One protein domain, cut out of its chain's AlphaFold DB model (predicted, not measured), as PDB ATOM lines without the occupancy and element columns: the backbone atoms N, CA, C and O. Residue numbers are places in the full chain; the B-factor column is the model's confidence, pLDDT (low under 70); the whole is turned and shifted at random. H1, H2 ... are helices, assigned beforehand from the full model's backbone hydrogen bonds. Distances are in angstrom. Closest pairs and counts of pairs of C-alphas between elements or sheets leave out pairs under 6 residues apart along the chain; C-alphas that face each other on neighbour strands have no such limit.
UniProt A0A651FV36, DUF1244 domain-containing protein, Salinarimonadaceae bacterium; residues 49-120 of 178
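Overview. This is residues 49 to 120 of the 178 residues of the protein "DUF1244 domain-containing protein" of Salinarimonadaceae bacterium (UniProt A0A651FV36). One long helix, H3, makes the long axis, and a splayed helical hairpin of two shorter helices, H1 and H2, packs across one side of it, over residues 98 to 106. Each helix touches the other two at a steep tilt, in a mostly crossed packing. The printed part has 72 residues, with three named helices in the order H1, H2, H3 and no named strand, and the class is all helix. It is compact, with a radius of gyration of the C-alphas of 12.8 A, and elongated, spanning 42 by 24 by 19 A.

Arrangement. Start at H3, residues 92 to 116, the longest helix. Look at its residues 98 to 106, which alone touch H2, residues 70 to 84, and there only its residues 74 to 78; the closest C-alphas, of Leu 74 and Cys 102, are 6.4 A apart. H2 and H3 run opposite ways at a steep tilt of 61 degrees. Cys 102 is also where H1, residues 49 to 62, comes closest to H3: its C-alpha is 7.6 A from that of Met 55. H1 touches H3 with residues 55 to 59 alone, the same way at a steep tilt of 58 degrees. H1 and H2 form a hairpin, touching with Ala 58 and Met 77 as closest C-alphas, 5.5 A apart, opposite ways at a steep tilt of 43 degrees. In H1, H2 and H3 every O i to N i+4 pair is within hydrogen-bond range.

Along the chain. Find C-alpha 92 at (-17.606, -1.045, 49.190); from there H3 runs 36.2 A to C-alpha 116 at (6.347, -21.778, 66.726). H1 begins at C-alpha 49 at (3.949, -7.560, 44.765) and is 19.9 A long; H2 is 20.6 A long.

Size, cuts and confidence. The C-alphas farthest apart, of Asp 89 and Gly 118, are 42.7 A apart. The printed part has no cut, and both links are short. Mean pLDDT of the printed part is 70.2; look for values under 70 at residues 63 to 67, 70 to 71, 88 and 106 to 120.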
ATOM      1  N   GLY A  49       2.742  -7.639  43.952       74.50
ATOM      2  CA  GLY A  49       3.949  -7.560  44.765       74.50
ATOM      3  C   GLY A  49       3.897  -6.384  45.733       74.50
ATOM      4  O   GLY A  49       4.192  -6.556  46.914       74.50
ATOM      5  N   GLU A  50       3.447  -5.212  45.285       79.56
ATOM      6  CA  GLU A  50       3.259  -4.061  46.173       79.56
ATOM      7  C   GLU A  50       2.224  -4.335  47.265       79.56
ATOM      8  O   GLU A  50       2.495  -4.027  48.429       79.56
ATOM      9  N   LEU A  51       1.086  -4.948  46.921       78.06
ATOM     10  CA  LEU A  51       0.080  -5.367  47.897       78.06
ATOM     11  C   LEU A  51       0.661  -6.394  48.874       78.06
ATOM     12  O   LEU A  51       0.522  -6.228  50.081       78.06
ATOM     13  N   SER A  52       1.387  -7.399  48.378       77.75
ATOM     14  CA  SER A  52       2.036  -8.413  49.214       77.75
ATOM     15  C   SER A  52       2.999  -7.804  50.235       77.75
ATOM     16  O   SER A  52       2.946  -8.161  51.411       77.75
ATOM     17  N   VAL A  53       3.839  -6.848  49.823       77.62
ATOM     18  CA  VAL A  53       4.774  -6.177  50.738       77.62
ATOM     19  C   VAL A  53       4.016  -5.339  51.770       77.62
ATOM     20  O   VAL A  53       4.347  -5.414  52.946       77.62
ATOM     21  N   ALA A  54       2.968  -4.607  51.372       78.69
ATOM     22  CA  ALA A  54       2.156  -3.831  52.315       78.69
ATOM     23  C   ALA A  54       1.498  -4.720  53.388       78.69
ATOM     24  O   ALA A  54       1.416  -4.326  54.550       78.69
ATOM     25  N   MET A  55       1.069  -5.929  53.013       77.44
ATOM     26  CA  MET A  55       0.512  -6.916  53.944       77.44
ATOM     27  C   MET A  55       1.562  -7.415  54.947       77.44
ATOM     28  O   MET A  55       1.275  -7.463  56.138       77.44
ATOM     29  N   HIS A  56       2.781  -7.729  54.492       77.81
ATOM     30  CA  HIS A  56       3.881  -8.158  55.372       77.81
ATOM     31  C   HIS A  56       4.384  -7.021  56.278       77.81
ATOM     32  O   HIS A  56       4.774  -7.245  57.421       77.81
ATOM     33  N   GLU A  57       4.369  -5.773  55.802       74.25
ATOM     34  CA  GLU A  57       4.666  -4.613  56.650       74.25
ATOM     35  C   GLU A  57       3.602  -4.455  57.747       74.25
ATOM     36  O   GLU A  57       3.936  -4.232  58.913       74.25
ATOM     37  N   ALA A  58       2.324  -4.628  57.396       76.00
ATOM     38  CA  ALA A  58       1.221  -4.577  58.348       76.00
ATOM     39  C   ALA A  58       1.273  -5.736  59.366       76.00
ATOM     40  O   ALA A  58       1.016  -5.516  60.549       76.00
ATOM     41  N   GLU A  59       1.672  -6.940  58.949       72.00
ATOM     42  CA  GLU A  59       1.954  -8.069  59.846       72.00
ATOM     43  C   GLU A  59       2.916  -7.676  60.961       72.00
ATOM     44  O   GLU A  59       2.583  -7.749  62.145       72.00
ATOM     45  N   ALA A  60       4.107  -7.218  60.565       71.94
ATOM     46  CA  ALA A  60       5.204  -6.931  61.475       71.94
ATOM     47  C   ALA A  60       4.827  -5.852  62.501       71.94
ATOM     48  O   ALA A  60       5.401  -5.783  63.589       71.94
ATOM     49  N   LEU A  61       3.852  -5.007  62.159       76.50
ATOM     50  CA  LEU A  61       3.351  -3.934  63.005       76.50
ATOM     51  C   LEU A  61       2.201  -4.366  63.928       76.50
ATOM     52  O   LEU A  61       2.099  -3.839  65.042       76.50
ATOM     53  N   TYR A  62       1.323  -5.272  63.483       74.00
ATOM     54  CA  TYR A  62       0.032  -5.519  64.141       74.00
ATOM     55  C   TYR A  62      -0.203  -6.965  64.598       74.00
ATOM     56  O   TYR A  62      -0.935  -7.153  65.573       74.00
ATOM     57  N   ALA A  63       0.428  -7.972  63.985       62.12
ATOM     58  CA  ALA A  63       0.242  -9.380  64.351       62.12
ATOM     59  C   ALA A  63       0.702  -9.648  65.796       62.12
ATOM     60  O   ALA A  63      -0.089 -10.102  66.628       62.12
ATOM     61  N   GLY A  64       1.925  -9.224  66.136       61.03
ATOM     62  CA  GLY A  64       2.534  -9.390  67.464       61.03
ATOM     63  C   GLY A  64       2.183  -8.313  68.499       61.03
ATOM     64  O   GLY A  64       2.814  -8.243  69.552       61.03
ATOM     65  N   ARG A  65       1.219  -7.423  68.219       63.00
ATOM     66  CA  ARG A  65       0.891  -6.327  69.141       63.00
ATOM     67  C   ARG A  65      -0.037  -6.809  70.258       63.00
ATOM     68  O   ARG A  65      -1.253  -6.900  70.077       63.00
ATOM     69  N   GLU A  66       0.539  -7.088  71.424       59.91
ATOM     70  CA  GLU A  66      -0.219  -7.443  72.627       59.91
ATOM     71  C   GLU A  66      -1.124  -6.280  73.079       59.91
ATOM     72  O   GLU A  66      -0.702  -5.123  73.147       59.91
ATOM     73  N   GLY A  67      -2.391  -6.582  73.381       67.19
ATOM     74  CA  GLY A  67      -3.376  -5.609  73.875       67.19
ATOM     75  C   GLY A  67      -4.311  -4.992  72.825       67.19
ATOM     76  O   GLY A  67      -5.177  -4.202  73.196       67.19
ATOM     77  N   MET A  68      -4.190  -5.358  71.543       70.88
ATOM     78  CA  MET A  68      -5.185  -5.035  70.507       70.88
ATOM     79  C   MET A  68      -6.094  -6.236  70.231       70.88
ATOM     80  O   MET A  68      -5.602  -7.348  70.050       70.88
ATOM     81  N   SER A  69      -7.410  -6.012  70.161       75.19
ATOM     82  CA  SER A  69      -8.355  -7.039  69.698       75.19
ATOM     83  C   SER A  69      -8.194  -7.301  68.196       75.19
ATOM     84  O   SER A  69      -7.739  -6.417  67.468       75.19
ATOM     85  N   GLU A  70      -8.595  -8.480  67.717       68.12
ATOM     86  CA  GLU A  70      -8.537  -8.840  66.289       68.12
ATOM     87  C   GLU A  70      -9.193  -7.787  65.387       68.12
ATOM     88  O   GLU A  70      -8.583  -7.367  64.409       68.12
ATOM     89  N   ASP A  71     -10.364  -7.255  65.755       68.88
ATOM     90  CA  ASP A  71     -11.020  -6.177  64.997       68.88
ATOM     91  C   ASP A  71     -10.176  -4.897  64.910       68.88
ATOM     92  O   ASP A  71     -10.177  -4.201  63.893       68.88
ATOM     93  N   GLN A  72      -9.428  -4.577  65.970       76.06
ATOM     94  CA  GLN A  72      -8.526  -3.427  65.968       76.06
ATOM     95  C   GLN A  72      -7.305  -3.694  65.090       76.06
ATOM     96  O   GLN A  72      -6.854  -2.780  64.399       76.06
ATOM     97  N   LYS A  73      -6.776  -4.925  65.096       74.81
ATOM     98  CA  LYS A  73      -5.685  -5.338  64.204       74.81
ATOM     99  C   LYS A  73      -6.145  -5.278  62.747       74.81
ATOM    100  O   LYS A  73      -5.478  -4.642  61.940       74.81
ATOM    101  N   LEU A  74      -7.327  -5.814  62.442       77.50
ATOM    102  CA  LEU A  74      -7.934  -5.790  61.112       77.50
ATOM    103  C   LEU A  74      -8.130  -4.357  60.602       77.50
ATOM    104  O   LEU A  74      -7.674  -4.017  59.513       77.50
ATOM    105  N   SER A  75      -8.758  -3.493  61.407       76.94
ATOM    106  CA  SER A  75      -8.972  -2.094  61.027       76.94
ATOM    107  C   SER A  75      -7.656  -1.334  60.844       76.94
ATOM    108  O   SER A  75      -7.568  -0.508  59.939       76.94
ATOM    109  N   ALA A  76      -6.644  -1.589  61.682       79.44
ATOM    110  CA  ALA A  76      -5.335  -0.948  61.571       79.44
ATOM    111  C   ALA A  76      -4.545  -1.440  60.351       79.44
ATOM    112  O   ALA A  76      -3.890  -0.638  59.691       79.44
ATOM    113  N   MET A  77      -4.641  -2.729  60.017       82.31
ATOM    114  CA  MET A  77      -4.058  -3.283  58.796       82.31
ATOM    115  C   MET A  77      -4.686  -2.652  57.556       82.31
ATOM    116  O   MET A  77      -3.961  -2.172  56.692       82.31
ATOM    117  N   MET A  78      -6.020  -2.590  57.485       81.94
ATOM    118  CA  MET A  78      -6.720  -1.975  56.354       81.94
ATOM    119  C   MET A  78      -6.349  -0.498  56.180       81.94
ATOM    120  O   MET A  78      -6.049  -0.075  55.065       81.94
ATOM    121  N   ASP A  79      -6.314   0.283  57.262       82.12
ATOM    122  CA  ASP A  79      -5.884   1.690  57.232       82.12
ATOM    123  C   ASP A  79      -4.426   1.829  56.760       82.12
ATOM    124  O   ASP A  79      -4.117   2.640  55.887       82.12
ATOM    125  N   HIS A  80      -3.536   0.957  57.246       83.19
ATOM    126  CA  HIS A  80      -2.138   0.939  56.831       83.19
ATOM    127  C   HIS A  80      -1.984   0.626  55.339       83.19
ATOM    128  O   HIS A  80      -1.299   1.354  54.625       83.19
ATOM    129  N   ILE A  81      -2.637  -0.429  54.847       82.38
ATOM    130  CA  ILE A  81      -2.538  -0.866  53.448       82.38
ATOM    131  C   ILE A  81      -3.142   0.182  52.514       82.38
ATOM    132  O   ILE A  81      -2.536   0.522  51.498       82.38
ATOM    133  N   THR A  82      -4.305   0.734  52.866       82.75
ATOM    134  CA  THR A  82      -4.952   1.779  52.062       82.75
ATOM    135  C   THR A  82      -4.136   3.069  52.041       82.75
ATOM    136  O   THR A  82      -3.948   3.640  50.968       82.75
ATOM    137  N   GLY A  83      -3.562   3.490  53.170       83.06
ATOM    138  CA  GLY A  83      -2.667   4.647  53.232       83.06
ATOM    139  C   GLY A  83      -1.356   4.436  52.469       83.06
ATOM    140  O   GLY A  83      -0.911   5.322  51.740       83.06
ATOM    141  N   ARG A  84      -0.757   3.245  52.579       81.19
ATOM    142  CA  ARG A  84       0.516   2.890  51.933       81.19
ATOM    143  C   ARG A  84       0.381   2.771  50.417       81.19
ATOM    144  O   ARG A  84       1.262   3.226  49.695       81.19
ATOM    145  N   LEU A  85      -0.721   2.199  49.937       79.44
ATOM    146  CA  LEU A  85      -1.027   2.069  48.508       79.44
ATOM    147  C   LEU A  85      -1.799   3.277  47.944       79.44
ATOM    148  O   LEU A  85      -2.165   3.278  46.772       79.44
ATOM    149  N   ASN A  86      -2.027   4.314  48.759       80.12
ATOM    150  CA  ASN A  86      -2.761   5.531  48.404       80.12
ATOM    151  C   ASN A  86      -4.161   5.263  47.806       80.12
ATOM    152  O   ASN A  86      -4.626   5.950  46.892       80.12
ATOM    153  N   LEU A  87      -4.844   4.252  48.340       75.56
ATOM    154  CA  LEU A  87      -6.167   3.800  47.923       75.56
ATOM    155  C   LEU A  87      -7.248   4.683  48.560       75.56
ATOM    156  O   LEU A  87      -7.854   4.327  49.566       75.56
ATOM    157  N   SER A  88      -7.454   5.871  47.990       67.62
ATOM    158  CA  SER A  88      -8.381   6.880  48.533       67.62
ATOM    159  C   SER A  88      -9.825   6.752  48.025       67.62
ATOM    160  O   SER A  88     -10.715   7.391  48.579       67.62
ATOM    161  N   ASP A  89     -10.065   5.942  46.989       71.06
ATOM    162  CA  ASP A  89     -11.357   5.826  46.290       71.06
ATOM    163  C   ASP A  89     -11.764   4.351  46.147       71.06
ATOM    164  O   ASP A  89     -11.933   3.818  45.053       71.06
ATOM    165  N   LEU A  90     -11.833   3.645  47.280       74.31
ATOM    166  CA  LEU A  90     -12.249   2.245  47.300       74.31
ATOM    167  C   LEU A  90     -13.767   2.129  47.326       74.31
ATOM    168  O   LEU A  90     -14.444   2.730  48.167       74.31
ATOM    169  N   SER A  91     -14.310   1.305  46.434       75.25
ATOM    170  CA  SER A  91     -15.716   0.930  46.498       75.25
ATOM    171  C   SER A  91     -15.980   0.024  47.709       75.25
ATOM    172  O   SER A  91     -15.071  -0.558  48.301       75.25
ATOM    173  N   ASN A  92     -17.250  -0.122  48.104       71.25
ATOM    174  CA  ASN A  92     -17.606  -1.045  49.190       71.25
ATOM    175  C   ASN A  92     -17.178  -2.493  48.894       71.25
ATOM    176  O   ASN A  92     -16.833  -3.217  49.822       71.25
ATOM    177  N   ASP A  93     -17.180  -2.894  47.622       71.19
ATOM    178  CA  ASP A  93     -16.742  -4.224  47.185       71.19
ATOM    179  C   ASP A  93     -15.227  -4.402  47.384       71.19
ATOM    180  O   ASP A  93     -14.779  -5.380  47.985       71.19
ATOM    181  N   ASP A  94     -14.451  -3.375  47.020       74.56
ATOM    182  CA  ASP A  94     -13.000  -3.323  47.216       74.56
ATOM    183  C   ASP A  94     -12.611  -3.390  48.698       74.56
ATOM    184  O   ASP A  94     -11.696  -4.120  49.085       74.56
ATOM    185  N   MET A  95     -13.332  -2.651  49.549       73.69
ATOM    186  CA  MET A  95     -13.112  -2.665  50.996       73.69
ATOM    187  C   MET A  95     -13.438  -4.028  51.615       73.69
ATOM    188  O   MET A  95     -12.722  -4.464  52.518       73.69
ATOM    189  N   MET A  96     -14.481  -4.718  51.137       73.31
ATOM    190  CA  MET A  96     -14.815  -6.063  51.617       73.31
ATOM    191  C   MET A  96     -13.769  -7.098  51.197       73.31
ATOM    192  O   MET A  96     -13.359  -7.902  52.031       73.31
ATOM    193  N   MET A  97     -13.282  -7.054  49.954       72.81
ATOM    194  CA  MET A  97     -12.209  -7.954  49.515       72.81
ATOM    195  C   MET A  97     -10.893  -7.701  50.244       72.81
ATOM    196  O   MET A  97     -10.206  -8.651  50.619       72.81
ATOM    197  N   LEU A  98     -10.543  -6.436  50.488       76.62
ATOM    198  CA  LEU A  98      -9.355  -6.105  51.268       76.62
ATOM    199  C   LEU A  98      -9.478  -6.609  52.715       76.62
ATOM    200  O   LEU A  98      -8.511  -7.135  53.264       76.62
ATOM    201  N   ALA A  99     -10.664  -6.497  53.318       75.44
ATOM    202  CA  ALA A  99     -10.929  -7.042  54.645       75.44
ATOM    203  C   ALA A  99     -10.807  -8.575  54.672       75.44
ATOM    204  O   ALA A  99     -10.225  -9.120  55.606       75.44
ATOM    205  N   GLU A 100     -11.317  -9.272  53.655       75.38
ATOM    206  CA  GLU A 100     -11.214 -10.733  53.544       75.38
ATOM    207  C   GLU A 100      -9.752 -11.191  53.425       75.38
ATOM    208  O   GLU A 100      -9.325 -12.085  54.157       75.38
ATOM    209  N   LEU A 101      -8.951 -10.498  52.608       76.94
ATOM    210  CA  LEU A 101      -7.510 -10.729  52.505       76.94
ATOM    211  C   LEU A 101      -6.790 -10.497  53.847       76.94
ATOM    212  O   LEU A 101      -5.955 -11.304  54.249       76.94
ATOM    213  N   CYS A 102      -7.127  -9.425  54.572       76.81
ATOM    214  CA  CYS A 102      -6.536  -9.141  55.885       76.81
ATOM    215  C   CYS A 102      -6.907 -10.191  56.941       76.81
ATOM    216  O   CYS A 102      -6.063 -10.545  57.762       76.81
ATOM    217  N   ARG A 103      -8.136 -10.721  56.910       72.00
ATOM    218  CA  ARG A 103      -8.556 -11.808  57.809       72.00
ATOM    219  C   ARG A 103      -7.811 -13.105  57.520       72.00
ATOM    220  O   ARG A 103      -7.384 -13.752  58.466       72.00
ATOM    221  N   LEU A 104      -7.616 -13.451  56.246       72.94
ATOM    222  CA  LEU A 104      -6.812 -14.615  55.859       72.94
ATOM    223  C   LEU A 104      -5.362 -14.491  56.341       72.94
ATOM    224  O   LEU A 104      -4.800 -15.467  56.823       72.94
ATOM    225  N   CYS A 105      -4.777 -13.295  56.259       70.75
ATOM    226  CA  CYS A 105      -3.448 -13.038  56.806       70.75
ATOM    227  C   CYS A 105      -3.388 -13.211  58.324       70.75
ATOM    228  O   CYS A 105      -2.506 -13.906  58.810       70.75
ATOM    229  N   LEU A 106      -4.330 -12.624  59.069       68.62
ATOM    230  CA  LEU A 106      -4.372 -12.776  60.526       68.62
ATOM    231  C   LEU A 106      -4.511 -14.249  60.942       68.62
ATOM    232  O   LEU A 106      -3.772 -14.693  61.812       68.62
ATOM    233  N   ASP A 107      -5.390 -15.009  60.282       67.50
ATOM    234  CA  ASP A 107      -5.598 -16.443  60.532       67.50
ATOM    235  C   ASP A 107      -4.330 -17.269  60.247       67.50
ATOM    236  O   ASP A 107      -3.920 -18.105  61.053       67.50
ATOM    237  N   GLN A 108      -3.649 -16.970  59.134       65.00
ATOM    238  CA  GLN A 108      -2.382 -17.605  58.771       65.00
ATOM    239  C   GLN A 108      -1.289 -17.322  59.810       65.00
ATOM    240  O   GLN A 108      -0.621 -18.254  60.256       65.00
ATOM    241  N   TRP A 109      -1.150 -16.075  60.260       65.88
ATOM    242  CA  TRP A 109      -0.130 -15.702  61.240       65.88
ATOM    243  C   TRP A 109      -0.406 -16.256  62.634       65.88
ATOM    244  O   TRP A 109       0.531 -16.656  63.320       65.88
ATOM    245  N   GLU A 110      -1.669 -16.328  63.063       62.53
ATOM    246  CA  GLU A 110      -2.015 -17.006  64.319       62.53
ATOM    247  C   GLU A 110      -1.710 -18.507  64.243       62.53
ATOM    248  O   GLU A 110      -1.231 -19.095  65.216       62.53
ATOM    249  N   HIS A 111      -1.912 -19.123  63.074       60.47
ATOM    250  CA  HIS A 111      -1.516 -20.508  62.849       60.47
ATOM    251  C   HIS A 111       0.009 -20.692  62.911       60.47
ATOM    252  O   HIS A 111       0.484 -21.627  63.556       60.47
ATOM    253  N   GLU A 112       0.783 -19.804  62.283       51.28
ATOM    254  CA  GLU A 112       2.251 -19.837  62.310       51.28
ATOM    255  C   GLU A 112       2.809 -19.587  63.721       51.28
ATOM    256  O   GLU A 112       3.646 -20.362  64.188       51.28
ATOM    257  N   ALA A 113       2.275 -18.605  64.453       52.38
ATOM    258  CA  ALA A 113       2.661 -18.325  65.837       52.38
ATOM    259  C   ALA A 113       2.382 -19.516  66.774       52.38
ATOM    260  O   ALA A 113       3.214 -19.869  67.612       52.38
ATOM    261  N   ALA A 114       1.244 -20.200  66.599       48.91
ATOM    262  CA  ALA A 114       0.912 -21.396  67.372       48.91
ATOM    263  C   ALA A 114       1.836 -22.590  67.075       48.91
ATOM    264  O   ALA A 114       2.141 -23.383  67.975       48.91
ATOM    265  N   LEU A 115       2.298 -22.718  65.827       52.00
ATOM    266  CA  LEU A 115       3.272 -23.732  65.427       52.00
ATOM    267  C   LEU A 115       4.664 -23.447  66.012       52.00
ATOM    268  O   LEU A 115       5.342 -24.391  66.425       52.00
ATOM    269  N   GLU A 116       5.077 -22.178  66.102       45.78
ATOM    270  CA  GLU A 116       6.347 -21.778  66.726       45.78
ATOM    271  C   GLU A 116       6.366 -21.991  68.252       45.78
ATOM    272  O   GLU A 116       7.404 -22.366  68.804       45.78
ATOM    273  N   GLU A 117       5.222 -21.863  68.936       39.75
ATOM    274  CA  GLU A 117       5.082 -22.184  70.369       39.75
ATOM    275  C   GLU A 117       4.906 -23.688  70.670       39.75
ATOM    276  O   GLU A 117       4.837 -24.097  71.833       39.75
ATOM    277  N   GLY A 118       4.881 -24.550  69.647       32.88
ATOM    278  CA  GLY A 118       4.765 -26.003  69.817       32.88
ATOM    279  C   GLY A 118       3.375 -26.473  70.262       32.88
ATOM    280  O   GLY A 118       3.240 -27.573  70.808       32.88
ATOM    281  N   VAL A 119       2.337 -25.666  70.029       37.62
ATOM    282  CA  VAL A 119       0.944 -26.030  70.303       37.62
ATOM    283  C   VAL A 119       0.378 -26.755  69.083       37.62
ATOM    284  O   VAL A 119       0.205 -26.184  68.011       37.62
ATOM    285  N   ILE A 120       0.064 -28.044  69.239       40.06
ATOM    286  CA  ILE A 120      -0.657 -28.818  68.222       40.06
ATOM    287  C   ILE A 120      -2.108 -28.323  68.207       40.06
ATOM    288  O   ILE A 120      -2.937 -28.793  68.986       40.06
TER     289      ILE A 120